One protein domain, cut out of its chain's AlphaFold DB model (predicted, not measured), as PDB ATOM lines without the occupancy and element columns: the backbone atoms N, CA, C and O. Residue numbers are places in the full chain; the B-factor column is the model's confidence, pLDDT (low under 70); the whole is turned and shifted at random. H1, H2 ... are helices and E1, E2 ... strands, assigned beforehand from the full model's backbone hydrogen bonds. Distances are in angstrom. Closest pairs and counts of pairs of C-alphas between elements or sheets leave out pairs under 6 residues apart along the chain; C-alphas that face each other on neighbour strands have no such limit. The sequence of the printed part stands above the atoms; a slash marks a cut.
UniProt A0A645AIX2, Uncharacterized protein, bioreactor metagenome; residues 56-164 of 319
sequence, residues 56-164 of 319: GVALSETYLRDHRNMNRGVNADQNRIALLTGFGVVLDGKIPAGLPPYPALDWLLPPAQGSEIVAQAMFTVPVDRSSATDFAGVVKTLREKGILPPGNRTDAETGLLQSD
ATOM      1  N   GLY A  56     -22.985 -26.285  22.938       91.06
ATOM      2  CA  GLY A  56     -23.166 -27.722  23.128       91.06
ATOM      3  C   GLY A  56     -22.017 -28.361  23.897       91.06
ATOM      4  O   GLY A  56     -20.854 -28.068  23.624       91.06
ATOM      5  N   VAL A  57     -22.331 -29.287  24.800       89.44
ATOM      6  CA  VAL A  57     -21.366 -30.278  25.295       89.44
ATOM      7  C   VAL A  57     -21.393 -31.483  24.364       89.44
ATOM      8  O   VAL A  57     -22.423 -32.140  24.229       89.44
ATOM      9  N   ALA A  58     -20.266 -31.760  23.714       87.25
ATOM     10  CA  ALA A  58     -20.133 -32.794  22.699       87.25
ATOM     11  C   ALA A  58     -19.730 -34.132  23.337       87.25
ATOM     12  O   ALA A  58     -18.618 -34.287  23.843       87.25
ATOM     13  N   LEU A  59     -20.632 -35.111  23.324       87.44
ATOM     14  CA  LEU A  59     -20.367 -36.463  23.803       87.44
ATOM     15  C   LEU A  59     -19.863 -37.324  22.648       87.44
ATOM     16  O   LEU A  59     -20.636 -37.705  21.768       87.44
ATOM     17  N   SER A  60     -18.571 -37.643  22.665       84.56
ATOM     18  CA  SER A  60     -17.984 -38.558  21.687       84.56
ATOM     19  C   SER A  60     -18.466 -39.989  21.894       84.56
ATOM     20  O   SER A  60     -18.836 -40.400  22.999       84.56
ATOM     21  N   GLU A  61     -18.404 -40.791  20.833       83.75
ATOM     22  CA  GLU A  61     -18.717 -42.218  20.919       83.75
ATOM     23  C   GLU A  61     -17.835 -42.927  21.961       83.75
ATOM     24  O   GLU A  61     -18.322 -43.750  22.734       83.75
ATOM     25  N   THR A  62     -16.555 -42.555  22.053       85.12
ATOM     26  CA  THR A  62     -15.643 -43.068  23.084       85.12
ATOM     27  C   THR A  62     -16.104 -42.692  24.492       85.12
ATOM     28  O   THR A  62     -16.076 -43.543  25.378       85.12
ATOM     29  N   TYR A  63     -16.562 -41.453  24.703       85.00
ATOM     30  CA  TYR A  63     -17.076 -41.011  26.001       85.00
ATOM     31  C   TYR A  63     -18.316 -41.811  26.415       85.00
ATOM     32  O   TYR A  63     -18.401 -42.253  27.559       85.00
ATOM     33  N   LEU A  64     -19.246 -42.036  25.481       84.25
ATOM     34  CA  LEU A  64     -20.492 -42.772  25.718       84.25
ATOM     35  C   LEU A  64     -20.281 -44.272  25.949       84.25
ATOM     36  O   LEU A  64     -21.021 -44.884  26.714       84.25
ATOM     37  N   ARG A  65     -19.295 -44.878  25.276       86.00
ATOM     38  CA  ARG A  65     -18.989 -46.313  25.408       86.00
ATOM     39  C   ARG A  65     -18.170 -46.649  26.652       86.00
ATOM     40  O   ARG A  65     -18.043 -47.822  26.999       86.00
ATOM     41  N   ASP A  66     -17.619 -45.650  27.325       87.44
ATOM     42  CA  ASP A  66     -16.915 -45.844  28.582       87.44
ATOM     43  C   ASP A  66     -17.911 -45.945  29.746       87.44
ATOM     44  O   ASP A  66     -18.483 -44.953  30.201       87.44
ATOM     45  N   HIS A  67     -18.089 -47.160  30.268       85.25
ATOM     46  CA  HIS A  67     -18.973 -47.457  31.401       85.25
ATOM     47  C   HIS A  67     -18.695 -46.597  32.648       85.25
ATOM     48  O   HIS A  67     -19.598 -46.380  33.454       85.25
ATOM     49  N   ARG A  68     -17.478 -46.053  32.800       82.94
ATOM     50  CA  ARG A  68     -17.114 -45.145  33.904       82.94
ATOM     51  C   ARG A  68     -17.816 -43.785  33.818       82.94
ATOM     52  O   ARG A  68     -17.838 -43.050  34.806       82.94
ATOM     53  N   ASN A  69     -18.390 -43.451  32.661       81.38
ATOM     54  CA  ASN A  69     -19.126 -42.211  32.421       81.38
ATOM     55  C   ASN A  69     -20.650 -42.376  32.535       81.38
ATOM     56  O   ASN A  69     -21.356 -41.375  32.506       81.38
ATOM     57  N   MET A  70     -21.164 -43.602  32.704       79.12
ATOM     58  CA  MET A  70     -22.610 -43.885  32.731       79.12
ATOM     59  C   MET A  70     -23.364 -43.092  33.807       79.12
ATOM     60  O   MET A  70     -24.490 -42.664  33.579       79.12
ATOM     61  N   ASN A  71     -22.726 -42.856  34.955       75.56
ATOM     62  CA  ASN A  71     -23.290 -42.080  36.062       75.56
ATOM     63  C   ASN A  71     -22.698 -40.668  36.141       75.56
ATOM     64  O   ASN A  71     -22.681 -40.077  37.217       75.56
ATOM     65  N   ARG A  72     -22.159 -40.123  35.044       76.56
ATOM     66  CA  ARG A  72     -21.640 -38.751  35.028       76.56
ATOM     67  C   ARG A  72     -22.672 -37.783  34.469       76.56
ATOM     68  O   ARG A  72     -23.198 -37.984  33.379       76.56
ATOM     69  N   GLY A  73     -22.938 -36.726  35.227       75.88
ATOM     70  CA  GLY A  73     -23.740 -35.592  34.784       75.88
ATOM     71  C   GLY A  73     -22.897 -34.562  34.037       75.88
ATOM     72  O   GLY A  73     -21.666 -34.627  34.027       75.88
ATOM     73  N   VAL A  74     -23.565 -33.574  33.443       80.06
ATOM     74  CA  VAL A  74     -22.888 -32.354  32.988       80.06
ATOM     75  C   VAL A  74     -22.318 -31.640  34.212       80.06
ATOM     76  O   VAL A  74     -23.026 -31.488  35.208       80.06
ATOM     77  N   ASN A  75     -21.055 -31.215  34.128       81.00
ATOM     78  CA  ASN A  75     -20.362 -30.508  35.203       81.00
ATOM     79  C   ASN A  75     -21.146 -29.259  35.656       81.00
ATOM     80  O   ASN A  75     -21.677 -28.540  34.809       81.00
ATOM     81  N   ALA A  76     -21.207 -28.961  36.957       78.38
ATOM     82  CA  ALA A  76     -21.973 -27.817  37.463       78.38
ATOM     83  C   ALA A  76     -21.578 -26.461  36.860       78.38
ATOM     84  O   ALA A  76     -22.458 -25.648  36.581       78.38
ATOM     85  N   ASP A  77     -20.301 -26.225  36.566       79.81
ATOM     86  CA  ASP A  77     -19.874 -24.978  35.927       79.81
ATOM     87  C   ASP A  77     -20.217 -24.945  34.438       79.81
ATOM     88  O   ASP A  77     -20.553 -23.884  33.911       79.81
ATOM     89  N   GLN A  78     -20.242 -26.102  33.768       84.88
ATOM     90  CA  GLN A  78     -20.831 -26.198  32.430       84.88
ATOM     91  C   GLN A  78     -22.345 -25.952  32.482       84.88
ATOM     92  O   GLN A  78     -22.870 -25.232  31.638       84.88
ATOM     93  N   ASN A  79     -23.048 -26.448  33.504       87.06
ATOM     94  CA  ASN A  79     -24.482 -26.194  33.679       87.06
ATOM     95  C   ASN A  79     -24.798 -24.710  33.898       87.06
ATOM     96  O   ASN A  79     -25.856 -24.255  33.463       87.06
ATOM     97  N   ARG A  80     -23.892 -23.922  34.493       90.31
ATOM     98  CA  ARG A  80     -24.076 -22.464  34.627       90.31
ATOM     99  C   ARG A  80     -24.195 -21.754  33.275       90.31
ATOM    100  O   ARG A  80     -24.829 -20.704  33.211       90.31
ATOM    101  N   ILE A  81     -23.676 -22.333  32.186       93.25
ATOM    102  CA  ILE A  81     -23.844 -21.793  30.824       93.25
ATOM    103  C   ILE A  81     -25.331 -21.717  30.441       93.25
ATOM    104  O   ILE A  81     -25.721 -20.797  29.726       93.25
ATOM    105  N   ALA A  82     -26.186 -22.597  30.978       93.12
ATOM    106  CA  ALA A  82     -27.630 -22.574  30.726       93.12
ATOM    107  C   ALA A  82     -28.339 -21.303  31.236       93.12
ATOM    108  O   ALA A  82     -29.455 -21.014  30.798       93.12
ATOM    109  N   LEU A  83     -27.705 -20.550  32.147       93.94
ATOM    110  CA  LEU A  83     -28.160 -19.232  32.609       93.94
ATOM    111  C   LEU A  83     -27.646 -18.082  31.731       93.94
ATOM    112  O   LEU A  83     -28.140 -16.963  31.844       93.94
ATOM    113  N   LEU A  84     -26.644 -18.339  30.890       96.62
ATOM    114  CA  LEU A  84     -25.995 -17.338  30.050       96.62
ATOM    115  C   LEU A  84     -26.510 -17.376  28.613       96.62
ATOM    116  O   LEU A  84     -26.642 -16.332  27.991       96.62
ATOM    117  N   THR A  85     -26.780 -18.561  28.066       96.44
ATOM    118  CA  THR A  85     -27.173 -18.736  26.662       96.44
ATOM    119  C   THR A  85     -27.864 -20.089  26.450       96.44
ATOM    120  O   THR A  85     -28.038 -20.875  27.385       96.44
ATOM    121  N   GLY A  86     -28.273 -20.389  25.216       95.12
ATOM    122  CA  GLY A  86     -28.770 -21.706  24.835       95.12
ATOM    123  C   GLY A  86     -27.715 -22.769  25.131       95.12
ATOM    124  O   GLY A  86     -26.579 -22.635  24.686       95.12
ATOM    125  N   PHE A  87     -28.063 -23.802  25.890       93.62
ATOM    126  CA  PHE A  87     -27.119 -24.818  26.340       93.62
ATOM    127  C   PHE A  87     -27.730 -26.210  26.238       93.62
ATOM    128  O   PHE A  87     -28.867 -26.436  26.653       93.62
ATOM    129  N   GLY A  88     -26.968 -27.156  25.698       90.75
ATOM    130  CA  GLY A  88     -27.421 -28.531  25.562       90.75
ATOM    131  C   GLY A  88     -26.282 -29.528  25.434       90.75
ATOM    132  O   GLY A  88     -25.107 -29.175  25.379       90.75
ATOM    133  N   VAL A  89     -26.655 -30.799  25.367       88.81
ATOM    134  CA  VAL A  89     -25.743 -31.917  25.138       88.81
ATOM    135  C   VAL A  89     -25.995 -32.452  23.733       88.81
ATOM    136  O   VAL A  89     -27.145 -32.644  23.342       88.81
ATOM    137  N   VAL A  90     -24.929 -32.687  22.974       87.69
ATOM    138  CA  VAL A  90     -24.995 -33.201  21.602       87.69
ATOM    139  C   VAL A  90     -24.085 -34.404  21.428       87.69
ATOM    140  O   VAL A  90     -23.080 -34.538  22.121       87.69
ATOM    141  N   LEU A  91     -24.431 -35.285  20.496       86.38
ATOM    142  CA  LEU A  91     -23.549 -36.364  20.070       86.38
ATOM    143  C   LEU A  91     -22.469 -35.800  19.146       86.38
ATOM    144  O   LEU A  91     -22.781 -35.200  18.118       86.38
ATOM    145  N   ASP A  92     -21.207 -36.028  19.499       80.19
ATOM    146  CA  ASP A  92     -20.058 -35.766  18.634       80.19
ATOM    147  C   ASP A  92     -19.864 -36.966  17.701       80.19
ATOM    148  O   ASP A  92     -19.114 -37.907  17.979       80.19
ATOM    149  N   GLY A  93     -20.679 -36.998  16.646       74.25
ATOM    150  CA  GLY A  93     -20.721 -38.103  15.702       74.25
ATOM    151  C   GLY A  93     -21.967 -38.101  14.821       74.25
ATOM    152  O   GLY A  93     -22.684 -37.108  14.689       74.25
ATOM    153  N   LYS A  94     -22.228 -39.245  14.184       77.81
ATOM    154  CA  LYS A  94     -23.380 -39.401  13.294       77.81
ATOM    155  C   LYS A  94     -24.676 -39.406  14.105       77.81
ATOM    156  O   LYS A  94     -24.913 -40.317  14.896       77.81
ATOM    157  N   ILE A  95     -25.539 -38.429  13.842       81.06
ATOM    158  CA  ILE A  95     -26.907 -38.405  14.368       81.06
ATOM    159  C   ILE A  95     -27.647 -39.666  13.873       81.06
ATOM    160  O   ILE A  95     -27.594 -39.958  12.671       81.06
ATOM    161  N   PRO A  96     -28.312 -40.436  14.761       81.88
ATOM    162  CA  PRO A  96     -29.112 -41.590  14.363       81.88
ATOM    163  C   PRO A  96     -30.121 -41.255  13.258       81.88
ATOM    164  O   PRO A  96     -30.729 -40.184  13.248       81.88
ATOM    165  N   ALA A  97     -30.312 -42.185  12.318       87.06
ATOM    166  CA  ALA A  97     -31.238 -41.990  11.207       87.06
ATOM    167  C   ALA A  97     -32.671 -41.745  11.715       87.06
ATOM    168  O   ALA A  97     -33.136 -42.433  12.621       87.06
ATOM    169  N   GLY A  98     -33.369 -40.779  11.113       86.62
ATOM    170  CA  GLY A  98     -34.740 -40.411  11.484       86.62
ATOM    171  C   GLY A  98     -34.854 -39.352  12.585       86.62
ATOM    172  O   GLY A  98     -35.965 -38.904  12.859       86.62
ATOM    173  N   LEU A  99     -33.742 -38.912  13.185       83.75
ATOM    174  CA  LEU A  99     -33.731 -37.762  14.092       83.75
ATOM    175  C   LEU A  99     -33.448 -36.456  13.331       83.75
ATOM    176  O   LEU A  99     -32.701 -36.473  12.346       83.75
ATOM    177  N   PRO A 100     -34.027 -35.320  13.768       82.38
ATOM    178  CA  PRO A 100     -33.700 -34.025  13.188       82.38
ATOM    179  C   PRO A 100     -32.216 -33.693  13.417       82.38
ATOM    180  O   PRO A 100     -31.636 -34.130  14.418       82.38
ATOM    181  N   PRO A 101     -31.588 -32.910  12.521       81.38
ATOM    182  CA  PRO A 101     -30.241 -32.419  12.766       81.38
ATOM    183  C   PRO A 101     -30.216 -31.557  14.032       81.38
ATOM    184  O   PRO A 101     -31.199 -30.890  14.366       81.38
ATOM    185  N   TYR A 102     -29.073 -31.537  14.722       81.19
ATOM    186  CA  TYR A 102     -28.868 -30.570  15.793       81.19
ATOM    187  C   TYR A 102     -28.960 -29.140  15.243       81.19
ATOM    188  O   TYR A 102     -28.583 -28.900  14.090       81.19
ATOM    189  N   PRO A 103     -29.440 -28.176  16.049       82.62
ATOM    190  CA  PRO A 103     -29.317 -26.775  15.677       82.62
ATOM    191  C   PRO A 103     -27.838 -26.416  15.493       82.62
ATOM    192  O   PRO A 103     -26.968 -27.016  16.125       82.62
ATOM    193  N   ALA A 104     -27.559 -25.416  14.656       87.69
ATOM    194  CA  ALA A 104     -26.219 -24.848  14.573       87.69
ATOM    195  C   ALA A 104     -25.772 -24.373  15.966       87.69
ATOM    196  O   ALA A 104     -26.555 -23.757  16.695       87.69
ATOM    197  N   LEU A 105     -24.535 -24.707  16.327       91.56
ATOM    198  CA  LEU A 105     -23.928 -24.358  17.606       91.56
ATOM    199  C   LEU A 105     -22.807 -23.353  17.373       91.56
ATOM    200  O   LEU A 105     -21.946 -23.564  16.521       91.56
ATOM    201  N   ASP A 106     -22.791 -22.298  18.176       95.44
ATOM    202  CA  ASP A 106     -21.764 -21.254  18.159       95.44
ATOM    203  C   ASP A 106     -20.478 -21.718  18.859       95.44
ATOM    204  O   ASP A 106     -19.375 -21.222  18.600       95.44
ATOM    205  N   TRP A 107     -20.606 -22.702  19.754       92.44
ATOM    206  CA  TRP A 107     -19.475 -23.314  20.432       92.44
ATOM    207  C   TRP A 107     -19.762 -24.749  20.879       92.44
ATOM    208  O   TRP A 107     -20.817 -25.051  21.437       92.44
ATOM    209  N   LEU A 108     -18.781 -25.619  20.657       89.06
ATOM    210  CA  LEU A 108     -18.737 -26.986  21.155       89.06
ATOM    211  C   LEU A 108     -17.654 -27.120  22.224       89.06
ATOM    212  O   LEU A 108     -16.513 -26.694  22.031       89.06
ATOM    213  N   LEU A 109     -18.031 -27.735  23.337       86.56
ATOM    214  CA  LEU A 109     -17.199 -27.998  24.502       86.56
ATOM    215  C   LEU A 109     -17.081 -29.507  24.735       86.56
ATOM    216  O   LEU A 109     -18.090 -30.205  24.630       86.56
ATOM    217  N   PRO A 110     -15.910 -30.035  25.122       82.75
ATOM    218  CA  PRO A 110     -15.837 -31.391  25.650       82.75
ATOM    219  C   PRO A 110     -16.516 -31.465  27.033       82.75
ATOM    220  O   PRO A 110     -16.575 -30.458  27.747       82.75
ATOM    221  N   PRO A 111     -17.012 -32.638  27.459       81.62
ATOM    222  CA  PRO A 111     -17.511 -32.825  28.816       81.62
ATOM    223  C   PRO A 111     -16.370 -32.625  29.816       81.62
ATOM    224  O   PRO A 111     -15.330 -33.286  29.734       81.62
ATOM    225  N   ALA A 112     -16.557 -31.717  30.771       76.38
ATOM    226  CA  ALA A 112     -15.639 -31.589  31.892       76.38
ATOM    227  C   ALA A 112     -15.861 -32.768  32.853       76.38
ATOM    228  O   ALA A 112     -16.992 -33.186  33.101       76.38
ATOM    229  N   GLN A 113     -14.783 -33.325  33.406       65.75
ATOM    230  CA  GLN A 113     -14.918 -34.339  34.452       65.75
ATOM    231  C   GLN A 113     -15.487 -33.691  35.723       65.75
ATOM    232  O   GLN A 113     -15.121 -32.559  36.025       65.75
ATOM    233  N   GLY A 114     -16.331 -34.393  36.493       56.72
ATOM    234  CA  GLY A 114     -16.537 -34.005  37.896       56.72
ATOM    235  C   GLY A 114     -17.931 -34.073  38.510       56.72
ATOM    236  O   GLY A 114     -17.992 -33.973  39.732       56.72
ATOM    237  N   SER A 115     -19.016 -34.286  37.759       57.47
ATOM    238  CA  SER A 115     -20.345 -34.478  38.370       57.47
ATOM    239  C   SER A 115     -20.755 -35.942  38.319       57.47
ATOM    240  O   SER A 115     -20.855 -36.525  37.241       57.47
ATOM    241  N   GLU A 116     -20.991 -36.541  39.482       57.81
ATOM    242  CA  GLU A 116     -21.524 -37.897  39.622       57.81
ATOM    243  C   GLU A 116     -23.014 -37.820  39.948       57.81
ATOM    244  O   GLU A 116     -23.426 -37.069  40.827       57.81
ATOM    245  N   ILE A 117     -23.836 -38.581  39.236       61.22
ATOM    246  CA  ILE A 117     -25.256 -38.718  39.536       61.22
ATOM    247  C   ILE A 117     -25.405 -39.805  40.592       61.22
ATOM    248  O   ILE A 117     -25.140 -40.980  40.334       61.22
ATOM    249  N   VAL A 118     -25.853 -39.411  41.781       57.94
ATOM    250  CA  VAL A 118     -26.170 -40.337  42.866       57.94
ATOM    251  C   VAL A 118     -27.672 -40.587  42.861       57.94
ATOM    252  O   VAL A 118     -28.476 -39.673  43.062       57.94
ATOM    253  N   ALA A 119     -28.055 -41.839  42.620       56.94
ATOM    254  CA  ALA A 119     -29.436 -42.274  42.748       56.94
ATOM    255  C   ALA A 119     -29.807 -42.415  44.231       56.94
ATOM    256  O   ALA A 119     -29.154 -43.141  44.980       56.94
ATOM    257  N   GLN A 120     -30.870 -41.731  44.640       59.00
ATOM    258  CA  GLN A 120     -31.597 -41.997  45.877       59.00
ATOM    259  C   GLN A 120     -32.904 -42.730  45.548       59.00
ATOM    260  O   GLN A 120     -33.273 -42.866  44.384       59.00
ATOM    261  N   ALA A 121     -33.614 -43.213  46.572       56.81
ATOM    262  CA  ALA A 121     -34.774 -44.092  46.396       56.81
ATOM    263  C   ALA A 121     -35.858 -43.531  45.451       56.81
ATOM    264  O   ALA A 121     -36.467 -44.299  44.715       56.81
ATOM    265  N   MET A 122     -36.083 -42.210  45.455       51.00
ATOM    266  CA  MET A 122     -37.163 -41.561  44.693       51.00
ATOM    267  C   MET A 122     -36.695 -40.399  43.798       51.00
ATOM    268  O   MET A 122     -37.522 -39.771  43.140       51.00
ATOM    269  N   PHE A 123     -35.395 -40.081  43.771       57.50
ATOM    270  CA  PHE A 123     -34.832 -38.990  42.967       57.50
ATOM    271  C   PHE A 123     -33.323 -39.163  42.755       57.50
ATOM    272  O   PHE A 123     -32.663 -39.918  43.465       57.50
ATOM    273  N   THR A 124     -32.760 -38.453  41.780       57.00
ATOM    274  CA  THR A 124     -31.316 -38.422  41.507       57.00
ATOM    275  C   THR A 124     -30.754 -37.047  41.825       57.00
ATOM    276  O   THR A 124     -31.330 -36.046  41.395       57.00
ATOM    277  N   VAL A 125     -29.615 -36.991  42.514       57.19
ATOM    278  CA  VAL A 125     -28.902 -35.736  42.787       57.19
ATOM    279  C   VAL A 125     -27.546 -35.719  42.091       57.19
ATOM    280  O   VAL A 125     -26.822 -36.716  42.157       57.19
ATOM    281  N   PRO A 126     -27.172 -34.611  41.429       58.38
ATOM    282  CA  PRO A 126     -25.790 -34.405  41.037       58.38
ATOM    283  C   PRO A 126     -24.949 -34.135  42.290       58.38
ATOM    284  O   PRO A 126     -25.324 -33.335  43.146       58.38
ATOM    285  N   VAL A 127     -23.809 -34.808  42.396       61.78
ATOM    286  CA  VAL A 127     -22.779 -34.553  43.401       61.78
ATOM    287  C   VAL A 127     -21.519 -34.136  42.664       61.78
ATOM    288  O   VAL A 127     -20.902 -34.937  41.955       61.78
ATOM    289  N   ASP A 128     -21.132 -32.876  42.836       62.84
ATOM    290  CA  ASP A 128     -19.883 -32.368  42.287       62.84
ATOM    291  C   ASP A 128     -18.717 -32.842  43.150       62.84
ATOM    292  O   ASP A 128     -18.617 -32.527  44.336       62.84
ATOM    293  N   ARG A 129     -17.828 -33.635  42.553       55.84
ATOM    294  CA  ARG A 129     -16.607 -34.140  43.198       55.84
ATOM    295  C   ARG A 129     -15.346 -33.410  42.731       55.84
ATOM    296  O   ARG A 129     -14.269 -33.673  43.258       55.84
ATOM    297  N   SER A 130     -15.455 -32.496  41.764       53.25
ATOM    298  CA  SER A 130     -14.341 -31.661  41.300       53.25
ATOM    299  C   SER A 130     -14.452 -30.235  41.837       53.25
ATOM    300  O   SER A 130     -15.435 -29.554  41.564       53.25
ATOM    301  N   SER A 131     -13.415 -29.769  42.533       48.00
ATOM    302  CA  SER A 131     -13.291 -28.399  43.055       48.00
ATOM    303  C   SER A 131     -12.529 -27.438  42.132       48.00
ATOM    304  O   SER A 131     -12.367 -26.270  42.473       48.00
ATOM    305  N   ALA A 132     -12.031 -27.911  40.986       49.34
ATOM    306  CA  ALA A 132     -11.259 -27.097  40.054       49.34
ATOM    307  C   ALA A 132     -12.056 -26.867  38.771       49.34
ATOM    308  O   ALA A 132     -12.154 -27.761  37.930       49.34
ATOM    309  N   THR A 133     -12.599 -25.666  38.617       61.59
ATOM    310  CA  THR A 133     -13.300 -25.259  37.402       61.59
ATOM    311  C   THR A 133     -13.026 -23.790  37.081       61.59
ATOM    312  O   THR A 133     -13.045 -22.920  37.948       61.59
ATOM    313  N   ASP A 134     -12.730 -23.530  35.806       79.38
ATOM    314  CA  ASP A 134     -12.394 -22.212  35.256       79.38
ATOM    315  C   ASP A 134     -13.635 -21.572  34.612       79.38
ATOM    316  O   ASP A 134     -13.707 -21.351  33.400       79.38
ATOM    317  N   PHE A 135     -14.673 -21.322  35.415       87.25
ATOM    318  CA  PHE A 135     -15.875 -20.647  34.916       87.25
ATOM    319  C   PHE A 135     -15.555 -19.240  34.383       87.25
ATOM    320  O   PHE A 135     -16.150 -18.800  33.400       87.25
ATOM    321  N   ALA A 136     -14.562 -18.560  34.967       91.00
ATOM    322  CA  ALA A 136     -14.048 -17.294  34.454       91.00
ATOM    323  C   ALA A 136     -13.506 -17.433  33.017       91.00
ATOM    324  O   ALA A 136     -13.847 -16.624  32.151       91.00
ATOM    325  N   GLY A 137     -12.742 -18.485  32.720       90.38
ATOM    326  CA  GLY A 137     -12.268 -18.813  31.375       90.38
ATOM    327  C   GLY A 137     -13.386 -19.195  30.406       90.38
ATOM    328  O   GLY A 137     -13.346 -18.803  29.234       90.38
ATOM    329  N   VAL A 138     -14.439 -19.871  30.882       90.88
ATOM    330  CA  VAL A 138     -15.661 -20.105  30.089       90.88
ATOM    331  C   VAL A 138     -16.308 -18.772  29.710       90.88
ATOM    332  O   VAL A 138     -16.544 -18.525  28.528       90.88
ATOM    333  N   VAL A 139     -16.533 -17.876  30.676       94.81
ATOM    334  CA  VAL A 139     -17.099 -16.537  30.429       94.81
ATOM    335  C   VAL A 139     -16.221 -15.735  29.469       94.81
ATOM    336  O   VAL A 139     -16.740 -15.107  28.544       94.81
ATOM    337  N   LYS A 140     -14.894 -15.787  29.632       95.25
ATOM    338  CA  LYS A 140     -13.939 -15.146  28.720       95.25
ATOM    339  C   LYS A 140     -14.107 -15.659  27.289       95.25
ATOM    340  O   LYS A 140     -14.253 -14.855  26.373       95.25
ATOM    341  N   THR A 141     -14.181 -16.975  27.107       94.56
ATOM    342  CA  THR A 141     -14.359 -17.597  25.786       94.56
ATOM    343  C   THR A 141     -15.699 -17.214  25.153       94.56
ATOM    344  O   THR A 141     -15.757 -16.911  23.962       94.56
ATOM    345  N   LEU A 142     -16.779 -17.167  25.941       96.25
ATOM    346  CA  LEU A 142     -18.088 -16.717  25.455       96.25
ATOM    347  C   LEU A 142     -18.046 -15.264  24.956       96.25
ATOM    348  O   LEU A 142     -18.694 -14.942  23.962       96.25
ATOM    349  N   ARG A 143     -17.272 -14.388  25.610       97.62
ATOM    350  CA  ARG A 143     -17.069 -12.998  25.168       97.62
ATOM    351  C   ARG A 143     -16.197 -12.914  23.916       97.62
ATOM    352  O   ARG A 143     -16.568 -12.215  22.979       97.62
ATOM    353  N   GLU A 144     -15.085 -13.648  23.865       97.44
ATOM    354  CA  GLU A 144     -14.192 -13.709  22.694       97.44
ATOM    355  C   GLU A 144     -14.924 -14.198  21.434       97.44
ATOM    356  O   GLU A 144     -14.664 -13.713  20.335       97.44
ATOM    357  N   LYS A 145     -15.882 -15.118  21.595       96.69
ATOM    358  CA  LYS A 145     -16.740 -15.626  20.513       96.69
ATOM    359  C   LYS A 145     -17.936 -14.731  20.176       96.69
ATOM    360  O   LYS A 145     -18.680 -15.059  19.261       96.69
ATOM    361  N   GLY A 146     -18.153 -13.637  20.909       97.19
ATOM    362  CA  GLY A 146     -19.305 -12.751  20.718       97.19
ATOM    363  C   GLY A 146     -20.651 -13.332  21.170       97.19
ATOM    364  O   GLY A 146     -21.681 -12.701  20.943       97.19
ATOM    365  N   ILE A 147     -20.653 -14.491  21.840       97.50
ATOM    366  CA  ILE A 147     -21.862 -15.125  22.384       97.50
ATOM    367  C   ILE A 147     -22.450 -14.261  23.504       97.50
ATOM    368  O   ILE A 147     -23.649 -13.981  23.527       97.50
ATOM    369  N   LEU A 148     -21.589 -13.793  24.414       98.06
ATOM    370  CA  LEU A 148     -21.954 -12.748  25.365       98.06
ATOM    371  C   LEU A 148     -21.651 -11.375  24.752       98.06
ATOM    372  O   LEU A 148     -20.482 -11.080  24.486       98.06
ATOM    373  N   PRO A 149     -22.661 -10.508  24.561       97.00
ATOM    374  CA  PRO A 149     -22.439  -9.198  23.963       97.00
ATOM    375  C   PRO A 149     -21.631  -8.270  24.898       97.00
ATOM    376  O   PRO A 149     -21.651  -8.461  26.118       97.00
ATOM    377  N   PRO A 150     -20.976  -7.211  24.375       94.88
ATOM    378  CA  PRO A 150     -20.132  -6.306  25.168       94.88
ATOM    379  C   PRO A 150     -20.811  -5.683  26.403       94.88
ATOM    380  O   PRO A 150     -20.150  -5.460  27.410       94.88
ATOM    381  N   GLY A 151     -22.125  -5.435  26.349       95.38
ATOM    382  CA  GLY A 151     -22.906  -4.880  27.466       95.38
ATOM    383  C   GLY A 151     -23.441  -5.908  28.472       95.38
ATOM    384  O   GLY A 151     -24.120  -5.523  29.420       95.38
ATOM    385  N   ASN A 152     -23.183  -7.205  28.273       98.06
ATOM    386  CA  ASN A 152     -23.634  -8.245  29.193       98.06
ATOM    387  C   ASN A 152     -22.883  -8.154  30.531       98.06
ATOM    388  O   ASN A 152     -21.650  -8.117  30.568       98.06
ATOM    389  N   ARG A 153     -23.646  -8.168  31.625       97.44
ATOM    390  CA  ARG A 153     -23.203  -7.921  33.002       97.44
ATOM    391  C   ARG A 153     -22.605  -9.143  33.702       97.44
ATOM    392  O   ARG A 153     -22.311  -9.049  34.886       97.44
ATOM    393  N   THR A 154     -22.440 -10.272  33.012       97.94
ATOM    394  CA  THR A 154     -21.896 -11.489  33.626       97.94
ATOM    395  C   THR A 154     -20.492 -11.261  34.173       97.94
ATOM    396  O   THR A 154     -19.592 -10.840  33.442       97.94
ATOM    397  N   ASP A 155     -20.303 -11.612  35.432       95.88
ATOM    398  CA  ASP A 155     -19.054 -11.547  36.165       95.88
ATOM    399  C   ASP A 155     -18.947 -12.793  37.059       95.88
ATOM    400  O   ASP A 155     -19.694 -12.980  38.025       95.88
ATOM    401  N   ALA A 156     -18.012 -13.668  36.685       91.31
ATOM    402  CA  ALA A 156     -17.772 -14.942  37.348       91.31
ATOM    403  C   ALA A 156     -17.287 -14.778  38.799       91.31
ATOM    404  O   ALA A 156     -17.630 -15.605  39.641       91.31
ATOM    405  N   GLU A 157     -16.546 -13.709  39.105       90.38
ATOM    406  CA  GLU A 157     -15.947 -13.468  40.426       90.38
ATOM    407  C   GLU A 157     -16.978 -12.917  41.417       90.38
ATOM    408  O   GLU A 157     -17.001 -13.240  42.616       90.38
ATOM    409  N   THR A 158     -17.878 -12.063  40.923       92.75
ATOM    410  CA  THR A 158     -18.973 -11.535  41.740       92.75
ATOM    411  C   THR A 158     -20.171 -12.475  41.809       92.75
ATOM    412  O   THR A 158     -20.965 -12.337  42.736       92.75
ATOM    413  N   GLY A 159     -20.261 -13.476  40.926       92.94
ATOM    414  CA  GLY A 159     -21.387 -14.412  40.872       92.94
ATOM    415  C   GLY A 159     -22.622 -13.831  40.177       92.94
ATOM    416  O   GLY A 159     -23.725 -14.356  40.335       92.94
ATOM    417  N   LEU A 160     -22.445 -12.749  39.417       97.50
ATOM    418  CA  LEU A 160     -23.498 -12.124  38.630       97.50
ATOM    419  C   LEU A 160     -23.548 -12.793  37.256       97.50
ATOM    420  O   LEU A 160     -22.585 -12.730  36.504       97.50
ATOM    421  N   LEU A 161     -24.656 -13.433  36.906       97.62
ATOM    422  CA  LEU A 161     -24.830 -14.165  35.650       97.62
ATOM    423  C   LEU A 161     -25.999 -13.550  34.890       97.62
ATOM    424  O   LEU A 161     -27.110 -13.517  35.411       97.62
ATOM    425  N   GLN A 162     -25.773 -13.065  33.672       98.25
ATOM    426  CA  GLN A 162     -26.816 -12.458  32.847       98.25
ATOM    427  C   GLN A 162     -26.940 -13.194  31.516       98.25
ATOM    428  O   GLN A 162     -25.934 -13.478  30.862       98.25
ATOM    429  N   SER A 163     -28.174 -13.430  31.078       98.25
ATOM    430  CA  SER A 163     -28.457 -14.010  29.766       98.25
ATOM    431  C   SER A 163     -27.890 -13.175  28.613       98.25
ATOM    432  O   SER A 163     -27.782 -11.951  28.697       98.25
ATOM    433  N   ASP A 164     -27.591 -13.809  27.484       97.62
ATOM    434  CA  ASP A 164     -27.163 -13.175  26.229       97.62
ATOM    435  C   ASP A 164     -28.222 -12.216  25.636       97.62
ATOM    436  O   ASP A 164     -27.917 -11.288  24.871       97.62
TER     437      ASP A 164
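Overview. This is residues 56 to 164 of the 319 residues of an uncharacterized protein of bioreactor metagenome (UniProt A0A645AIX2). Small parts are gathered loosely round the short helix H2, which lies near the middle: a small three-stranded sheet E2 E1 E3 to one side, the hairpin E4 and E5 near its first residue, H3 near its first residues, and E6 near its last. H1 follows E1 at one end of the sheet, and residues 95 to 101, in the link from E2 to E3, stick out. The printed part has 109 residues, with 51 in named elements, under half; the class is mixed, helices and strands, in the order E1 H1 H2 E2 E3 E4 E5 H3 E6. The sheet runs E2 E1 E3, all parallel, and E4 and E5 are antiparallel. The whole is only just compact, close to loose, with a radius of gyration of the C-alphas of 15.4 A and spans of 41 by 35 by 24 A.

Along the chain. Find C-alpha 56 at (-23.166, -27.722, 23.128); from there E1, residues 56 to 60, runs 12.1 A. Beside it are E2, residues 86 to 92, 17.7 A long, and E3, residues 107 to 109, 6.6 A. H1 is residues 61 to 65, 6.1 A, and H2 is residues 76 to 83, 11.6 A. E4, residues 115 to 119, spans 12.8 A, and E5, residues 124 to 128, spans 13.0 A. Find C-alpha 135 at (-15.875, -20.647, 34.916), where H3, residues 135 to 144, begins its 14.2 A. E6, residues 160 to 162, 6.7 A, ends at C-alpha 162, (-26.816, -12.458, 32.847).

Arrangement. Start at E1, the inner strand: N 57 and O 88 of E2 are 2.8 A apart, and N 56 and O 107 of E3 are 2.9 A apart, both within hydrogen-bond range. E1, H1, H2 and E2 form a strand-helix-strand unit, two parallel neighbour strands with helices between, its crossover right-handed. H1 only grazes the sheet, with residues 61 to 64, and H2 only grazes it, with residues 78 to 82; the closest C-alphas of H2 and E2, Ile 81 and Phe 87, are 6.3 A apart. H2 and H3 are close but not clearly touching, at a steep tilt of 43 degrees, the same way; their closest C-alphas, Asp 77 and Phe 135, are 6.0 A apart. Look at Leu 83 and Leu 161, the closest C-alphas of H2 and E6, 6.8 A apart; E6 pairs with no named strand. The closest C-alphas of H2 and E4, Ala 76 and Ser 115, are 6.9 A apart. In the hairpin E4 and E5, N 116 and O 127 are 2.9 A apart, within hydrogen-bond range. Every O i to N i+4 pair is within range in H1 and H3; H2 has 1 of 4, but 5 of 5 O i to N i+3 pairs.

Size, cuts and confidence. The C-alphas farthest apart, Ala 121 and Pro 150, are 45.7 A apart. The printed part has no cut; the links E2 to E3 and H3 to E6 are long. The mean pLDDT of the printed part is 82.7, and residues 113 to 133 are under 70.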